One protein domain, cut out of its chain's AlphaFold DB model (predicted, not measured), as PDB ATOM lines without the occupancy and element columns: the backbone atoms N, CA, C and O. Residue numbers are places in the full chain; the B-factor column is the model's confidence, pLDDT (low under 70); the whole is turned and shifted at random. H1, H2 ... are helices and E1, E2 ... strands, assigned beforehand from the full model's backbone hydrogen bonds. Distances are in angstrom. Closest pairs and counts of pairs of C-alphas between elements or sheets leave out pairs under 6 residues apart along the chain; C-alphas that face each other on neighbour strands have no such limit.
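Overview. This is residues 33 to 85 of the 916 residues of an uncharacterized protein of Colocasia esculenta (UniProt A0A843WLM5). One long helix, H2, makes the long axis, with a small two-stranded hairpin, E1 and E2, beside residues 47 to 58 of it and a short helix, H1, turned crosswise before its first end. Residues 39 to 45 stand free; of these, 39 and 40 belong to H1 and 43 to 45 belong to H2. The printed part has 53 residues, with two named helices and two named strands in the order H1, H2, E1, E2; the sheet, E1 - E2, is antiparallel and the class is mixed, helices and strands. It is loose, with a radius of gyration of the C-alphas of 13.4 A, and elongated, spanning 43 by 23 by 13 A.

Arrangement. Start with H1, residues 33 to 40, and H2, residues 43 to 60: they are close but not clearly touching, their closest C-alphas, those of Ile 39 and Met 46, being 7.0 A apart. Their lines are about perpendicular, at 78 degrees. In both helices every O i to N i+4 pair is within hydrogen-bond range. Next look at E1, residues 67 to 69, and E2, residues 76 to 79, a hairpin of antiparallel strands at 176 degrees; N 68 and O 78 are within hydrogen-bond range at 2.8 A, as are N 77 and O 68 at 2.9 A. The closest C-alphas of H2 and E2, those of Lys 51 and Leu 78, are 6.6 A apart. H2 and E1 are near each other, with 6 pairs of C-alphas within 10 A. H1 is apart from E1 and from E2.

Along the chain. Find C-alpha 33 at (3.939, -11.755, -13.400), where H1 begins; it is 10.4 A long. From C-alpha 43 at (13.242, -23.950, -11.631), H2 runs 25.7 A to C-alpha 60. E1 measures 6.5 A, and E2 runs 6.9 A to C-alpha 79 at (11.099, -40.737, -2.795).

Size, cuts and confidence. The C-alphas farthest apart, those of His 33 and Pro 84, are 43.4 A apart. The printed part has no cut. The link H1 to H2 is tight, and those from H2 to E1 and from E1 to E2 are short. The mean pLDDT of the printed part is 88.5, and no printed residue is under 70; H1 has a mean of 74.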
ATOM      1  N   HIS A  33       2.850 -11.604 -12.409       74.94
ATOM      2  CA  HIS A  33       3.939 -11.755 -13.400       74.94
ATOM      3  C   HIS A  33       5.365 -11.615 -12.812       74.94
ATOM      4  O   HIS A  33       6.295 -12.277 -13.265       74.94
ATOM      5  N   SER A  34       5.549 -10.798 -11.769       74.75
ATOM      6  CA  SER A  34       6.821 -10.686 -11.035       74.75
ATOM      7  C   SER A  34       7.201 -11.973 -10.290       74.75
ATOM      8  O   SER A  34       8.358 -12.387 -10.332       74.75
ATOM      9  N   VAL A  35       6.229 -12.634  -9.655       74.56
ATOM     10  CA  VAL A  35       6.425 -13.914  -8.958       74.56
ATOM     11  C   VAL A  35       6.710 -15.018  -9.975       74.56
ATOM     12  O   VAL A  35       7.698 -15.733  -9.825       74.56
ATOM     13  N   TYR A  36       5.933 -15.078 -11.062       75.44
ATOM     14  CA  TYR A  36       6.186 -15.973 -12.197       75.44
ATOM     15  C   TYR A  36       7.634 -15.849 -12.705       75.44
ATOM     16  O   TYR A  36       8.341 -16.848 -12.822       75.44
ATOM     17  N   ARG A  37       8.126 -14.620 -12.925       75.94
ATOM     18  CA  ARG A  37       9.492 -14.382 -13.421       75.94
ATOM     19  C   ARG A  37      10.584 -14.851 -12.452       75.94
ATOM     20  O   ARG A  37      11.595 -15.374 -12.909       75.94
ATOM     21  N   ASN A  38      10.384 -14.710 -11.141       71.38
ATOM     22  CA  ASN A  38      11.329 -15.215 -10.136       71.38
ATOM     23  C   ASN A  38      11.377 -16.754 -10.103       71.38
ATOM     24  O   ASN A  38      12.445 -17.333  -9.910       71.38
ATOM     25  N   ILE A  39      10.232 -17.407 -10.319       73.75
ATOM     26  CA  ILE A  39      10.092 -18.868 -10.330       73.75
ATOM     27  C   ILE A  39      10.752 -19.466 -11.578       73.75
ATOM     28  O   ILE A  39      11.685 -20.262 -11.467       73.75
ATOM     29  N   TYR A  40      10.338 -19.015 -12.765       72.75
ATOM     30  CA  TYR A  40      10.898 -19.474 -14.042       72.75
ATOM     31  C   TYR A  40      12.359 -19.043 -14.245       72.75
ATOM     32  O   TYR A  40      13.084 -19.674 -15.007       72.75
ATOM     33  N   GLY A  41      12.830 -18.024 -13.518       81.56
ATOM     34  CA  GLY A  41      14.240 -17.641 -13.494       81.56
ATOM     35  C   GLY A  41      15.177 -18.680 -12.862       81.56
ATOM     36  O   GLY A  41      16.386 -18.582 -13.060       81.56
ATOM     37  N   SER A  42      14.670 -19.665 -12.100       86.75
ATOM     38  CA  SER A  42      15.497 -20.776 -11.596       86.75
ATOM     39  C   SER A  42      14.694 -22.008 -11.115       86.75
ATOM     40  O   SER A  42      14.746 -22.342  -9.928       86.75
ATOM     41  N   PRO A  43      14.016 -22.760 -12.008       84.69
ATOM     42  CA  PRO A  43      13.242 -23.950 -11.631       84.69
ATOM     43  C   PRO A  43      14.069 -24.983 -10.846       84.69
ATOM     44  O   PRO A  43      13.611 -25.457  -9.809       84.69
ATOM     45  N   LYS A  44      15.339 -25.230 -11.222       87.38
ATOM     46  CA  LYS A  44      16.264 -26.086 -10.446       87.38
ATOM     47  C   LYS A  44      16.382 -25.663  -8.968       87.38
ATOM     48  O   LYS A  44      16.393 -26.516  -8.085       87.38
ATOM     49  N   LYS A  45      16.430 -24.354  -8.669       89.12
ATOM     50  CA  LYS A  45      16.509 -23.838  -7.285       89.12
ATOM     51  C   LYS A  45      15.186 -24.009  -6.535       89.12
ATOM     52  O   LYS A  45      15.210 -24.313  -5.344       89.12
ATOM     53  N   MET A  46      14.045 -23.868  -7.217       87.62
ATOM     54  CA  MET A  46      12.732 -24.171  -6.640       87.62
ATOM     55  C   MET A  46      12.597 -25.661  -6.302       87.62
ATOM     56  O   MET A  46      12.272 -25.979  -5.163       87.62
ATOM     57  N   LEU A  47      12.883 -26.561  -7.249       88.88
ATOM     58  CA  LEU A  47      12.784 -28.013  -7.049       88.88
ATOM     59  C   LEU A  47      13.692 -28.489  -5.905       88.88
ATOM     60  O   LEU A  47      13.262 -29.247  -5.042       88.88
ATOM     61  N   HIS A  48      14.913 -27.961  -5.826       88.50
ATOM     62  CA  HIS A  48      15.838 -28.189  -4.715       88.50
ATOM     63  C   HIS A  48      15.298 -27.668  -3.364       88.50
ATOM     64  O   HIS A  48      15.438 -28.344  -2.341       88.50
ATOM     65  N   SER A  49      14.638 -26.504  -3.338       89.19
ATOM     66  CA  SER A  49      13.978 -25.978  -2.131       89.19
ATOM     67  C   SER A  49      12.780 -26.840  -1.703       89.19
ATOM     68  O   SER A  49      12.623 -27.152  -0.523       89.19
ATOM     69  N   LEU A  50      11.982 -27.310  -2.667       90.44
ATOM     70  CA  LEU A  50      10.860 -28.226  -2.455       90.44
ATOM     71  C   LEU A  50      11.337 -29.589  -1.928       90.44
ATOM     72  O   LEU A  50      10.801 -30.067  -0.931       90.44
ATOM     73  N   LYS A  51      12.409 -30.158  -2.500       91.81
ATOM     74  CA  LYS A  51      13.077 -31.369  -1.990       91.81
ATOM     75  C   LYS A  51      13.548 -31.171  -0.545       91.81
ATOM     76  O   LYS A  51      13.243 -31.995   0.308       91.81
ATOM     77  N   LYS A  52      14.185 -30.037  -0.223       89.88
ATOM     78  CA  LYS A  52      14.564 -29.681   1.161       89.88
ATOM     79  C   LYS A  52      13.373 -29.546   2.113       89.88
ATOM     80  O   LYS A  52      13.497 -29.915   3.278       89.88
ATOM     81  N   CYS A  53      12.240 -29.026   1.647       89.31
ATOM     82  CA  CYS A  53      11.023 -28.906   2.449       89.31
ATOM     83  C   CYS A  53      10.409 -30.284   2.749       89.31
ATOM     84  O   CYS A  53      10.126 -30.599   3.902       89.31
ATOM     85  N   LEU A  54      10.288 -31.142   1.732       92.75
ATOM     86  CA  LEU A  54       9.703 -32.476   1.869       92.75
ATOM     87  C   LEU A  54      10.598 -33.447   2.645       92.75
ATOM     88  O   LEU A  54      10.083 -34.214   3.449       92.75
ATOM     89  N   VAL A  55      11.926 -33.363   2.509       92.44
ATOM     90  CA  VAL A  55      12.851 -34.131   3.363       92.44
ATOM     91  C   VAL A  55      12.700 -33.733   4.834       92.44
ATOM     92  O   VAL A  55      12.708 -34.606   5.696       92.44
ATOM     93  N   ARG A  56      12.477 -32.446   5.152       90.56
ATOM     94  CA  ARG A  56      12.118 -32.050   6.528       90.56
ATOM     95  C   ARG A  56      10.784 -32.662   6.946       90.56
ATOM     96  O   ARG A  56      10.744 -33.275   8.001       90.56
ATOM     97  N   ALA A  57       9.732 -32.550   6.133       90.75
ATOM     98  CA  ALA A  57       8.414 -33.112   6.448       90.75
ATOM     99  C   ALA A  57       8.467 -34.629   6.719       90.75
ATOM    100  O   ALA A  57       7.909 -35.086   7.713       90.75
ATOM    101  N   ALA A  58       9.217 -35.385   5.911       93.25
ATOM    102  CA  ALA A  58       9.475 -36.810   6.121       93.25
ATOM    103  C   ALA A  58      10.224 -37.089   7.437       93.25
ATOM    104  O   ALA A  58       9.927 -38.055   8.126       93.25
ATOM    105  N   LEU A  59      11.161 -36.228   7.837       92.00
ATOM    106  CA  LEU A  59      11.898 -36.377   9.099       92.00
ATOM    107  C   LEU A  59      11.090 -35.965  10.341       92.00
ATOM    108  O   LEU A  59      11.418 -36.408  11.440       92.00
ATOM    109  N   VAL A  60      10.036 -35.156  10.178       90.06
ATOM    110  CA  VAL A  60       9.035 -34.887  11.227       90.06
ATOM    111  C   VAL A  60       8.006 -36.021  11.317       90.06
ATOM    112  O   VAL A  60       7.615 -36.409  12.415       90.06
ATOM    113  N   HIS A  61       7.596 -36.582  10.176       90.62
ATOM    114  CA  HIS A  61       6.579 -37.631  10.074       90.62
ATOM    115  C   HIS A  61       7.140 -38.876   9.359       90.62
ATOM    116  O   HIS A  61       6.744 -39.160   8.228       90.62
ATOM    117  N   PRO A  62       8.045 -39.651   9.995       92.56
ATOM    118  CA  PRO A  62       8.772 -40.733   9.324       92.56
ATOM    119  C   PRO A  62       7.871 -41.870   8.830       92.56
ATOM    120  O   PRO A  62       8.228 -42.571   7.890       92.56
ATOM    121  N   GLN A  63       6.673 -42.018   9.401       93.56
ATOM    122  CA  GLN A  63       5.663 -42.994   8.978       93.56
ATOM    123  C   GLN A  63       4.933 -42.605   7.673       93.56
ATOM    124  O   GLN A  63       4.117 -43.382   7.185       93.56
ATOM    125  N   VAL A  64       5.198 -41.424   7.100       93.06
ATOM    126  CA  VAL A  64       4.545 -40.929   5.878       93.06
ATOM    127  C   VAL A  64       5.512 -40.989   4.698       93.06
ATOM    128  O   VAL A  64       6.597 -40.412   4.736       93.06
ATOM    129  N   SER A  65       5.096 -41.648   3.616       94.38
ATOM    130  CA  SER A  65       5.817 -41.638   2.342       94.38
ATOM    131  C   SER A  65       5.566 -40.351   1.559       94.38
ATOM    132  O   SER A  65       4.416 -40.030   1.253       94.38
ATOM    133  N   PHE A  66       6.631 -39.673   1.140       95.12
ATOM    134  CA  PHE A  66       6.574 -38.542   0.212       95.12
ATOM    135  C   PHE A  66       7.253 -38.909  -1.110       95.12
ATOM    136  O   PHE A  66       8.420 -39.311  -1.125       95.12
ATOM    137  N   SER A  67       6.532 -38.727  -2.217       93.88
ATOM    138  CA  SER A  67       7.021 -38.892  -3.586       93.88
ATOM    139  C   SER A  67       6.920 -37.572  -4.356       93.88
ATOM    140  O   SER A  67       5.916 -36.865  -4.290       93.88
ATOM    141  N   VAL A  68       7.976 -37.231  -5.093       92.56
ATOM    142  CA  VAL A  68       8.000 -36.115  -6.044       92.56
ATOM    143  C   VAL A  68       8.348 -36.684  -7.405       92.56
ATOM    144  O   VAL A  68       9.458 -37.175  -7.605       92.56
ATOM    145  N   LEU A  69       7.398 -36.597  -8.329       93.06
ATOM    146  CA  LEU A  69       7.578 -36.922  -9.737       93.06
ATOM    147  C   LEU A  69       7.627 -35.611 -10.524       93.06
ATOM    148  O   LEU A  69       6.735 -34.774 -10.374       93.06
ATOM    149  N   ASP A  70       8.658 -35.429 -11.341       89.88
ATOM    150  CA  ASP A  70       8.616 -34.450 -12.421       89.88
ATOM    151  C   ASP A  70       7.813 -35.041 -13.585       89.88
ATOM    152  O   ASP A  70       8.131 -36.120 -14.076       89.88
ATOM    153  N   LEU A  71       6.757 -34.346 -14.006       89.38
ATOM    154  CA  LEU A  71       5.870 -34.801 -15.078       89.38
ATOM    155  C   LEU A  71       6.404 -34.466 -16.477       89.38
ATOM    156  O   LEU A  71       5.900 -35.022 -17.445       89.38
ATOM    157  N   GLU A  72       7.381 -33.559 -16.606       87.69
ATOM    158  CA  GLU A  72       7.958 -33.198 -17.911       87.69
ATOM    159  C   GLU A  72       9.101 -34.142 -18.310       87.69
ATOM    160  O   GLU A  72       9.256 -34.459 -19.487       87.69
ATOM    161  N   SER A  73       9.877 -34.626 -17.334       88.75
ATOM    162  CA  SER A  73      10.986 -35.565 -17.564       88.75
ATOM    163  C   SER A  73      10.730 -36.997 -17.064       88.75
ATOM    164  O   SER A  73      11.631 -37.825 -17.137       88.75
ATOM    165  N   GLU A  74       9.539 -37.273 -16.521       90.00
ATOM    166  CA  GLU A  74       9.130 -38.531 -15.858       90.00
ATOM    167  C   GLU A  74      10.038 -38.983 -14.684       90.00
ATOM    168  O   GLU A  74       9.873 -40.069 -14.129       90.00
ATOM    169  N   ASN A  75      10.976 -38.135 -14.241       91.56
ATOM    170  CA  ASN A  75      11.958 -38.479 -13.214       91.56
ATOM    171  C   ASN A  75      11.420 -38.316 -11.787       91.56
ATOM    172  O   ASN A  75      10.878 -37.275 -11.398       91.56
ATOM    173  N   GLN A  76      11.666 -39.320 -10.944       92.19
ATOM    174  CA  GLN A  76      11.348 -39.270  -9.518       92.19
ATOM    175  C   GLN A  76      12.415 -38.467  -8.748       92.19
ATOM    176  O   GLN A  76      13.448 -38.991  -8.335       92.19
ATOM    177  N   LEU A  77      12.171 -37.169  -8.539       91.62
ATOM    178  CA  LEU A  77      13.117 -36.232  -7.910       91.62
ATOM    179  C   LEU A  77      13.381 -36.517  -6.419       91.62
ATOM    180  O   LEU A  77      14.433 -36.145  -5.882       91.62
ATOM    181  N   LEU A  78      12.409 -37.119  -5.732       93.81
ATOM    182  CA  LEU A  78      12.488 -37.543  -4.335       93.81
ATOM    183  C   LEU A  78      11.518 -38.705  -4.105       93.81
ATOM    184  O   LEU A  78      10.361 -38.638  -4.515       93.81
ATOM    185  N   HIS A  79      11.965 -39.718  -3.370       94.38
ATOM    186  CA  HIS A  79      11.099 -40.737  -2.795       94.38
ATOM    187  C   HIS A  79      11.546 -41.032  -1.367       94.38
ATOM    188  O   HIS A  79      12.738 -41.154  -1.090       94.38
ATOM    189  N   THR A  80      10.588 -41.125  -0.453       95.19
ATOM    190  CA  THR A  80      10.814 -41.501   0.943       95.19
ATOM    191  C   THR A  80       9.857 -42.629   1.292       95.19
ATOM    192  O   THR A  80       8.653 -42.525   1.060       95.19
ATOM    193  N   LEU A  81      10.409 -43.725   1.808       93.44
ATOM    194  CA  LEU A  81       9.634 -44.871   2.271       93.44
ATOM    195  C   LEU A  81       9.153 -44.626   3.711       93.44
ATOM    196  O   LEU A  81       9.899 -44.014   4.480       93.44
ATOM    197  N   PRO A  82       7.972 -45.133   4.108       94.62
ATOM    198  CA  PRO A  82       7.543 -45.109   5.501       94.62
ATOM    199  C   PRO A  82       8.559 -45.835   6.387       94.62
ATOM    200  O   PRO A  82       9.050 -46.911   6.042       94.62
ATOM    201  N   SER A  83       8.866 -45.256   7.542       93.56
ATOM    202  CA  SER A  83       9.837 -45.781   8.493       93.56
ATOM    203  C   SER A  83       9.357 -45.588   9.935       93.56
ATOM    204  O   SER A  83       8.799 -44.539  10.261       93.56
ATOM    205  N   PRO A  84       9.607 -46.545  10.849       91.00
ATOM    206  CA  PRO A  84       9.307 -46.370  12.271       91.00
ATOM    207  C   PRO A  84      10.242 -45.364  12.967       91.00
ATOM    208  O   PRO A  84      10.016 -45.023  14.125       91.00
ATOM    209  N   SER A  85      11.301 -44.887  12.301       91.88
ATOM    210  CA  SER A  85      12.237 -43.899  12.848       91.88
ATOM    211  C   SER A  85      12.781 -42.978  11.747       91.88
ATOM    212  O   SER A  85      12.772 -43.353  10.578       91.88
TER     213      SER A  85